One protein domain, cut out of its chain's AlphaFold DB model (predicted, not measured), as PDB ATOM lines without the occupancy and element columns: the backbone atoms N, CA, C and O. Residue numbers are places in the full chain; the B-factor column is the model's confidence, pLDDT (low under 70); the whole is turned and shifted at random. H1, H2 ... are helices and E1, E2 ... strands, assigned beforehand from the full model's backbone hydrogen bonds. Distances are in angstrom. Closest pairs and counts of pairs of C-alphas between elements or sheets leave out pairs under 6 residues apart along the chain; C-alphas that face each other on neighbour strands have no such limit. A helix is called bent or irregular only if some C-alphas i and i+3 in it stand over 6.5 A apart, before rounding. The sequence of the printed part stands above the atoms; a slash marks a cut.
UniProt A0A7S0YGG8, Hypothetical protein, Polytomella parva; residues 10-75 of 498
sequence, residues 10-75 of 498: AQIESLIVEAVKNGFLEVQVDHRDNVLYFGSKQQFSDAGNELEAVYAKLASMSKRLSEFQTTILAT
ATOM      1  N   ALA A  10      14.047 -33.992  27.434       86.50
ATOM      2  CA  ALA A  10      14.717 -35.172  27.989       86.50
ATOM      3  C   ALA A  10      15.947 -35.626  27.171       86.50
ATOM      4  O   ALA A  10      16.931 -36.097  27.736       86.50
ATOM      5  N   GLN A  11      15.926 -35.458  25.842       90.25
ATOM      6  CA  GLN A  11      17.075 -35.785  24.990       90.25
ATOM      7  C   GLN A  11      18.180 -34.730  25.126       90.25
ATOM      8  O   GLN A  11      19.358 -35.077  25.182       90.25
ATOM      9  N   ILE A  12      17.800 -33.451  25.227       88.38
ATOM     10  CA  ILE A  12      18.729 -32.344  25.493       88.38
ATOM     11  C   ILE A  12      19.397 -32.536  26.862       88.38
ATOM     12  O   ILE A  12      20.610 -32.397  26.979       88.38
ATOM     13  N   GLU A  13      18.626 -32.898  27.886       89.19
ATOM     14  CA  GLU A  13      19.130 -33.152  29.235       89.19
ATOM     15  C   GLU A  13      20.096 -34.343  29.268       89.19
ATOM     16  O   GLU A  13      21.202 -34.207  29.786       89.19
ATOM     17  N   SER A  14      19.745 -35.468  28.633       89.50
ATOM     18  CA  SER A  14      20.648 -36.620  28.500       89.50
ATOM     19  C   SER A  14      21.970 -36.241  27.823       89.50
ATOM     20  O   SER A  14      23.029 -36.687  28.262       89.50
ATOM     21  N   LEU A  15      21.925 -35.397  26.785       90.00
ATOM     22  CA  LEU A  15      23.115 -34.912  26.081       90.00
ATOM     23  C   LEU A  15      23.961 -33.968  26.954       90.00
ATOM     24  O   LEU A  15      25.188 -34.039  26.926       90.00
ATOM     25  N   ILE A  16      23.328 -33.112  27.764       86.75
ATOM     26  CA  ILE A  16      24.021 -32.255  28.742       86.75
ATOM     27  C   ILE A  16      24.691 -33.116  29.820       86.75
ATOM     28  O   ILE A  16      25.863 -32.905  30.122       86.75
ATOM     29  N   VAL A  17      23.993 -34.116  30.365       88.69
ATOM     30  CA  VAL A  17      24.546 -35.049  31.360       88.69
ATOM     31  C   VAL A  17      25.720 -35.844  30.780       88.69
ATOM     32  O   VAL A  17      26.730 -36.019  31.462       88.69
ATOM     33  N   GLU A  18      25.644 -36.272  29.519       91.50
ATOM     34  CA  GLU A  18      26.752 -36.927  28.818       91.50
ATOM     35  C   GLU A  18      27.950 -35.984  28.603       91.50
ATOM     36  O   GLU A  18      29.086 -36.349  28.908       91.50
ATOM     37  N   ALA A  19      27.716 -34.744  28.164       86.81
ATOM     38  CA  ALA A  19      28.768 -33.742  27.996       86.81
ATOM     39  C   ALA A  19      29.452 -33.367  29.326       86.81
ATOM     40  O   ALA A  19      30.670 -33.176  29.356       86.81
ATOM     41  N   VAL A  20      28.698 -33.322  30.430       85.25
ATOM     42  CA  VAL A  20      29.229 -33.128  31.790       85.25
ATOM     43  C   VAL A  20      30.015 -34.356  32.260       85.25
ATOM     44  O   VAL A  20      31.108 -34.213  32.803       85.25
ATOM     45  N   LYS A  21      29.510 -35.571  32.015       85.31
ATOM     46  CA  LYS A  21      30.199 -36.833  32.343       85.31
ATOM     47  C   LYS A  21      31.536 -36.974  31.610       85.31
ATOM     48  O   LYS A  21      32.494 -37.477  32.188       85.31
ATOM     49  N   ASN A  22      31.599 -36.508  30.364       86.69
ATOM     50  CA  ASN A  22      32.797 -36.540  29.527       86.69
ATOM     51  C   ASN A  22      33.731 -35.330  29.751       86.69
ATOM     52  O   ASN A  22      34.762 -35.231  29.089       86.69
ATOM     53  N   GLY A  23      33.400 -34.414  30.672       78.19
ATOM     54  CA  GLY A  23      34.250 -33.276  31.042       78.19
ATOM     55  C   GLY A  23      34.284 -32.118  30.036       78.19
ATOM     56  O   GLY A  23      35.115 -31.225  30.177       78.19
ATOM     57  N   PHE A  24      33.393 -32.098  29.039       79.81
ATOM     58  CA  PHE A  24      33.296 -30.996  28.070       79.81
ATOM     59  C   PHE A  24      32.560 -29.770  28.623       79.81
ATOM     60  O   PHE A  24      32.741 -28.663  28.117       79.81
ATOM     61  N   LEU A  25      31.710 -29.962  29.636       80.38
ATOM     62  CA  LEU A  25      30.904 -28.915  30.257       80.38
ATOM     63  C   LEU A  25      30.902 -29.060  31.783       80.38
ATOM     64  O   LEU A  25      30.724 -30.152  32.313       80.38
ATOM     65  N   GLU A  26      31.019 -27.944  32.497       81.19
ATOM     66  CA  GLU A  26      30.783 -27.882  33.941       81.19
ATOM     67  C   GLU A  26      29.400 -27.266  34.188       81.19
ATOM     68  O   GLU A  26      29.225 -26.052  34.067       81.19
ATOM     69  N   VAL A  27      28.395 -28.104  34.468       83.38
ATOM     70  CA  VAL A  27      26.999 -27.669  34.662       83.38
ATOM     71  C   VAL A  27      26.364 -28.383  35.857       83.38
ATOM     72  O   VAL A  27      26.587 -29.578  36.076       83.38
ATOM     73  N   GLN A  28      25.550 -27.653  36.622       81.12
ATOM     74  CA  GLN A  28      24.577 -28.199  37.570       81.12
ATOM     75  C   GLN A  28      23.153 -27.966  37.049       81.12
ATOM     76  O   GLN A  28      22.857 -26.911  36.487       81.12
ATOM     77  N   VAL A  29      22.283 -28.957  37.242       84.19
ATOM     78  CA  VAL A  29      20.876 -28.935  36.817       84.19
ATOM     79  C   VAL A  29      20.003 -28.872  38.064       84.19
ATOM     80  O   VAL A  29      20.101 -29.760  38.911       84.19
ATOM     81  N   ASP A  30      19.155 -27.849  38.179       84.06
ATOM     82  CA  ASP A  30      18.114 -27.789  39.206       84.06
ATOM     83  C   ASP A  30      16.731 -27.945  38.564       84.06
ATOM     84  O   ASP A  30      16.256 -27.078  37.827       84.06
ATOM     85  N   HIS A  31      16.078 -29.069  38.855       86.19
ATOM     86  CA  HIS A  31      14.747 -29.404  38.347       86.19
ATOM     87  C   HIS A  31      13.603 -28.745  39.127       86.19
ATOM     88  O   HIS A  31      12.466 -28.772  38.660       86.19
ATOM     89  N   ARG A  32      13.864 -28.174  40.312       83.94
ATOM     90  CA  ARG A  32      12.840 -27.487  41.117       83.94
ATOM     91  C   ARG A  32      12.525 -26.133  40.489       83.94
ATOM     92  O   ARG A  32      11.362 -25.843  40.220       83.94
ATOM     93  N   ASP A  33      13.577 -25.393  40.149       81.62
ATOM     94  CA  ASP A  33      13.481 -24.067  39.529       81.62
ATOM     95  C   ASP A  33      13.619 -24.106  37.992       81.62
ATOM     96  O   ASP A  33      13.353 -23.114  37.318       81.62
ATOM     97  N   ASN A  34      13.967 -25.266  37.415       82.19
ATOM     98  CA  ASN A  34      14.225 -25.482  35.981       82.19
ATOM     99  C   ASN A  34      15.390 -24.629  35.430       82.19
ATOM    100  O   ASN A  34      15.320 -24.087  34.322       82.19
ATOM    101  N   VAL A  35      16.478 -24.526  36.203       83.12
ATOM    102  CA  VAL A  35      17.657 -23.692  35.904       83.12
ATOM    103  C   VAL A  35      18.907 -24.551  35.674       83.12
ATOM    104  O   VAL A  35      19.107 -25.588  36.306       83.12
ATOM    105  N   LEU A  36      19.770 -24.096  34.758       83.12
ATOM    106  CA  LEU A  36      21.100 -24.655  34.501       83.12
ATOM    107  C   LEU A  36      22.171 -23.665  34.976       83.12
ATOM    108  O   LEU A  36      22.272 -22.560  34.442       83.12
ATOM    109  N   TYR A  37      22.991 -24.069  35.944       81.56
ATOM    110  CA  TYR A  37      24.115 -23.276  36.442       81.56
ATOM    111  C   TYR A  37      25.411 -23.718  35.756       81.56
ATOM    112  O   TYR A  37      25.826 -24.865  35.904       81.56
ATOM    113  N   PHE A  38      26.060 -22.814  35.020       78.50
ATOM    114  CA  PHE A  38      27.323 -23.077  34.318       78.50
ATOM    115  C   PHE A  38      28.525 -22.659  35.182       78.50
ATOM    116  O   PHE A  38      28.666 -21.479  35.520       78.50
ATOM    117  N   GLY A  39      29.407 -23.603  35.516       68.81
ATOM    118  CA  GLY A  39      30.632 -23.365  36.286       68.81
ATOM    119  C   GLY A  39      31.103 -24.562  37.121       68.81
ATOM    120  O   GLY A  39      30.353 -25.507  37.375       68.81
ATOM    121  N   SER A  40      32.364 -24.505  37.558       60.28
ATOM    122  CA  SER A  40      33.028 -25.594  38.277       60.28
ATOM    123  C   SER A  40      32.400 -25.914  39.633       60.28
ATOM    124  O   SER A  40      32.082 -25.025  40.426       60.28
ATOM    125  N   LYS A  41      32.280 -27.212  39.941       57.09
ATOM    126  CA  LYS A  41      31.623 -27.723  41.158       57.09
ATOM    127  C   LYS A  41      32.365 -27.410  42.465       57.09
ATOM    128  O   LYS A  41      31.795 -27.610  43.531       57.09
ATOM    129  N   GLN A  42      33.598 -26.907  42.408       52.47
ATOM    130  CA  GLN A  42      34.475 -26.746  43.575       52.47
ATOM    131  C   GLN A  42      34.191 -25.488  44.431       52.47
ATOM    132  O   GLN A  42      34.999 -25.140  45.282       52.47
ATOM    133  N   GLN A  43      33.077 -24.778  44.203       51.12
ATOM    134  CA  GLN A  43      32.816 -23.461  44.816       51.12
ATOM    135  C   GLN A  43      31.510 -23.326  45.618       51.12
ATOM    136  O   GLN A  43      31.310 -22.291  46.243       51.12
ATOM    137  N   PHE A  44      30.641 -24.344  45.631       50.28
ATOM    138  CA  PHE A  44      29.350 -24.293  46.347       50.28
ATOM    139  C   PHE A  44      29.069 -25.512  47.244       50.28
ATOM    140  O   PHE A  44      28.020 -25.572  47.877       50.28
ATOM    141  N   SER A  45      29.974 -26.497  47.304       47.44
ATOM    142  CA  SER A  45      29.786 -27.723  48.101       47.44
ATOM    143  C   SER A  45      30.540 -27.744  49.433       47.44
ATOM    144  O   SER A  45      30.537 -28.779  50.092       47.44
ATOM    145  N   ASP A  46      31.189 -26.644  49.820       43.91
ATOM    146  CA  ASP A  46      31.707 -26.459  51.177       43.91
ATOM    147  C   ASP A  46      31.113 -25.172  51.759       43.91
ATOM    148  O   ASP A  46      31.324 -24.077  51.235       43.91
ATOM    149  N   ALA A  47      30.301 -25.316  52.806       45.72
ATOM    150  CA  ALA A  47      29.409 -24.277  53.324       45.72
ATOM    151  C   ALA A  47      30.130 -23.267  54.245       45.72
ATOM    152  O   ALA A  47      29.589 -22.864  55.275       45.72
ATOM    153  N   GLY A  48      31.368 -22.902  53.894       50.81
ATOM    154  CA  GLY A  48      32.254 -22.051  54.696       50.81
ATOM    155  C   GLY A  48      32.706 -20.754  54.014       50.81
ATOM    156  O   GLY A  48      32.597 -19.687  54.614       50.81
ATOM    157  N   ASN A  49      33.200 -20.818  52.768       59.69
ATOM    158  CA  ASN A  49      34.044 -19.757  52.188       59.69
ATOM    159  C   ASN A  49      33.552 -19.211  50.826       59.69
ATOM    160  O   ASN A  49      34.283 -19.231  49.832       59.69
ATOM    161  N   GLU A  50      32.350 -18.627  50.767       59.84
ATOM    162  CA  GLU A  50      31.843 -17.943  49.553       59.84
ATOM    163  C   GLU A  50      32.809 -16.858  49.025       59.84
ATOM    164  O   GLU A  50      32.950 -16.649  47.818       59.84
ATOM    165  N   LEU A  51      33.526 -16.190  49.934       59.97
ATOM    166  CA  LEU A  51      34.495 -15.140  49.620       59.97
ATOM    167  C   LEU A  51      35.666 -15.659  48.761       59.97
ATOM    168  O   LEU A  51      36.104 -14.997  47.820       59.97
ATOM    169  N   GLU A  52      36.163 -16.858  49.066       63.25
ATOM    170  CA  GLU A  52      37.318 -17.477  48.404       63.25
ATOM    171  C   GLU A  52      36.964 -17.938  46.982       63.25
ATOM    172  O   GLU A  52      37.732 -17.726  46.037       63.25
ATOM    173  N   ALA A  53      35.739 -18.445  46.798       59.31
ATOM    174  CA  ALA A  53      35.172 -18.734  45.486       59.31
ATOM    175  C   ALA A  53      35.115 -17.481  44.587       59.31
ATOM    176  O   ALA A  53      35.527 -17.528  43.420       59.31
ATOM    177  N   VAL A  54      34.673 -16.343  45.137       69.25
ATOM    178  CA  VAL A  54      34.636 -15.053  44.425       69.25
ATOM    179  C   VAL A  54      36.043 -14.576  44.048       69.25
ATOM    180  O   VAL A  54      36.253 -14.177  42.899       69.25
ATOM    181  N   TYR A  55      37.030 -14.678  44.947       72.56
ATOM    182  CA  TYR A  55      38.423 -14.327  44.634       72.56
ATOM    183  C   TYR A  55      39.018 -15.196  43.520       72.56
ATOM    184  O   TYR A  55      39.609 -14.662  42.578       72.56
ATOM    185  N   ALA A  56      38.813 -16.515  43.564       72.44
ATOM    186  CA  ALA A  56      39.263 -17.419  42.507       72.44
ATOM    187  C   ALA A  56      38.589 -17.107  41.154       72.44
ATOM    188  O   ALA A  56      39.244 -17.114  40.105       72.44
ATOM    189  N   LYS A  57      37.298 -16.744  41.164       70.31
ATOM    190  CA  LYS A  57      36.569 -16.317  39.961       70.31
ATOM    191  C   LYS A  57      37.159 -15.029  39.378       70.31
ATOM    192  O   LYS A  57      37.438 -14.993  38.176       70.31
ATOM    193  N   LEU A  58      37.434 -14.026  40.217       77.25
ATOM    194  CA  LEU A  58      38.053 -12.757  39.816       77.25
ATOM    195  C   LEU A  58      39.470 -12.960  39.249       77.25
ATOM    196  O   LEU A  58      39.790 -12.411  38.196       77.25
ATOM    197  N   ALA A  59      40.287 -13.811  39.878       80.88
ATOM    198  CA  ALA A  59      41.628 -14.163  39.405       80.88
ATOM    199  C   ALA A  59      41.607 -14.901  38.050       80.88
ATOM    200  O   ALA A  59      42.428 -14.638  37.170       80.88
ATOM    201  N   SER A  60      40.631 -15.792  37.833       74.56
ATOM    202  CA  SER A  60      40.447 -16.457  36.534       74.56
ATOM    203  C   SER A  60      40.017 -15.486  35.425       74.56
ATOM    204  O   SER A  60      40.298 -15.718  34.247       74.56
ATOM    205  N   MET A  61      39.300 -14.416  35.782       77.06
ATOM    206  CA  MET A  61      38.837 -13.393  34.848       77.06
ATOM    207  C   MET A  61      39.963 -12.416  34.505       77.06
ATOM    208  O   MET A  61      40.169 -12.141  33.327       77.06
ATOM    209  N   SER A  62      40.741 -11.957  35.491       80.75
ATOM    210  CA  SER A  62      41.889 -11.076  35.246       80.75
ATOM    211  C   SER A  62      42.960 -11.755  34.392       80.75
ATOM    212  O   SER A  62      43.468 -11.133  33.465       80.75
ATOM    213  N   LYS A  63      43.244 -13.048  34.609       80.25
ATOM    214  CA  LYS A  63      44.194 -13.796  33.771       80.25
ATOM    215  C   LYS A  63      43.745 -13.877  32.304       80.25
ATOM    216  O   LYS A  63      44.527 -13.554  31.415       80.25
ATOM    217  N   ARG A  64      42.472 -14.213  32.058       81.50
ATOM    218  CA  ARG A  64      41.883 -14.236  30.705       81.50
ATOM    219  C   ARG A  64      41.848 -12.852  30.053       81.50
ATOM    220  O   ARG A  64      42.103 -12.741  28.860       81.50
ATOM    221  N   LEU A  65      41.583 -11.795  30.825       82.56
ATOM    222  CA  LEU A  65      41.659 -10.414  30.338       82.56
ATOM    223  C   LEU A  65      43.092 -10.018  29.963       82.56
ATOM    224  O   LEU A  65      43.272  -9.398  28.923       82.56
ATOM    225  N   SER A  66      44.105 -10.424  30.732       79.88
ATOM    226  CA  SER A  66      45.515 -10.193  30.391       79.88
ATOM    227  C   SER A  66      45.944 -10.934  29.118       79.88
ATOM    228  O   SER A  66      46.641 -10.362  28.288       79.88
ATOM    229  N   GLU A  67      45.502 -12.180  28.922       81.25
ATOM    230  CA  GLU A  67      45.759 -12.971  27.702       81.25
ATOM    231  C   GLU A  67      45.042 -12.383  26.464       81.25
ATOM    232  O   GLU A  67      45.585 -12.344  25.356       81.25
ATOM    233  N   PHE A  68      43.834 -11.844  26.651       79.19
ATOM    234  CA  PHE A  68      43.107 -11.098  25.620       79.19
ATOM    235  C   PHE A  68      43.762  -9.737  25.320       79.19
ATOM    236  O   PHE A  68      43.862  -9.313  24.170       79.19
ATOM    237  N   GLN A  69      44.284  -9.067  26.349       78.19
ATOM    238  CA  GLN A  69      44.997  -7.801  26.217       78.19
ATOM    239  C   GLN A  69      46.331  -7.979  25.483       78.19
ATOM    240  O   GLN A  69      46.641  -7.160  24.624       78.19
ATOM    241  N   THR A  70      47.112  -9.032  25.746       76.19
ATOM    242  CA  THR A  70      48.367  -9.269  25.008       76.19
ATOM    243  C   THR A  70      48.122  -9.623  23.544       76.19
ATOM    244  O   THR A  70      48.864  -9.154  22.684       76.19
ATOM    245  N   THR A  71      47.070 -10.383  23.228       73.31
ATOM    246  CA  THR A  71      46.727 -10.731  21.837       73.31
ATOM    247  C   THR A  71      46.196  -9.536  21.035       73.31
ATOM    248  O   THR A  71      46.596  -9.353  19.881       73.31
ATOM    249  N   ILE A  72      45.389  -8.659  21.644       70.25
ATOM    250  CA  ILE A  72      44.959  -7.396  21.017       70.25
ATOM    251  C   ILE A  72      46.119  -6.397  20.904       70.25
ATOM    252  O   ILE A  72      46.341  -5.833  19.836       70.25
ATOM    253  N   LEU A  73      46.916  -6.200  21.958       60.06
ATOM    254  CA  LEU A  73      48.040  -5.254  21.917       60.06
ATOM    255  C   LEU A  73      49.212  -5.734  21.045       60.06
ATOM    256  O   LEU A  73      50.014  -4.912  20.614       60.06
ATOM    257  N   ALA A  74      49.299  -7.027  20.719       60.38
ATOM    258  CA  ALA A  74      50.201  -7.525  19.681       60.38
ATOM    259  C   ALA A  74      49.715  -7.195  18.254       60.38
ATOM    260  O   ALA A  74      50.527  -7.155  17.333       60.38
ATOM    261  N   THR A  75      48.413  -6.948  18.058       56.59
ATOM    262  CA  THR A  75      47.830  -6.547  16.762       56.59
ATOM    263  C   THR A  75      47.629  -5.035  16.616       56.59
ATOM    264  O   THR A  75      47.503  -4.553  15.491       56.59
TER     265      THR A  75
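Overview. This is residues 10 to 75 of the 498 residues of the protein "Hypothetical protein" of Polytomella parva (UniProt A0A7S0YGG8). Look first for a small head, a two-stranded hairpin of E1 and E2 with the short helix H1 over one of its faces, nearer to E1; from this head a loop leads to one long helix, H2, which sticks out as an arm with its residues 58 to 75. The arm and the head are joined by the long link of residues 39 to 49. The printed part has 66 residues with two named helices and two named strands, in the order H1, E1, E2, H2; the sheet's order is E1 - E2, antiparallel, and the class is mostly helix. The whole is only just loose, close to extended, with a radius of gyration of the C-alphas of 16.0 A and spans of 46 by 33 by 21 A.

Arrangement. Begin at the sheet, where E1, residues 27 to 30, and E2, residues 35 to 38, form a hairpin of antiparallel neighbours, with 162 degrees between their directions. C-alphas 27 and 38 face each other at 4.6 A, and across the pair N 28 and O 37 are within hydrogen-bond range at 2.9 A, as are N 35 and O 30 at 3.0 A. Next find H1, residues 10 to 21: its closest C-alpha pair with E1 is that of Val 20 and Val 27, 6.6 A apart. H1 and E2 are apart. H2, residues 50 to 75, is apart from H1 and from E1. In H1 every O i to N i+4 pair is within hydrogen-bond range; in H2, 21 of 22 are.

Along the chain. Find C-alpha 27 at (26.999, -27.669, 34.662); from there E1 runs 10.0 A to C-alpha 30, and E2 covers 9.8 A from C-alpha 35 to C-alpha 38. H1 begins at C-alpha 10, at (14.717, -35.172, 27.989), and spans 16.2 A to C-alpha 21. H2 runs 38.2 A from C-alpha 50 to C-alpha 75, at (47.830, -6.547, 16.762). Neither helix is bent.

Size, cuts and confidence. The two C-alphas farthest apart are those of Arg 32 and Thr 75, at 47.5 A. The printed part has no cut. The links from H1 to E1 and from E1 to E2 are tight, and the link from E2 to H2, with 11 residues, is long. Look at residues 30 to 35, 45 to 50 and 58 to 75 for the stretches that stand free. The mean pLDDT of the printed part is 74.6, and residues 39 to 54 and 73 to 75 are under 70 in this predicted model.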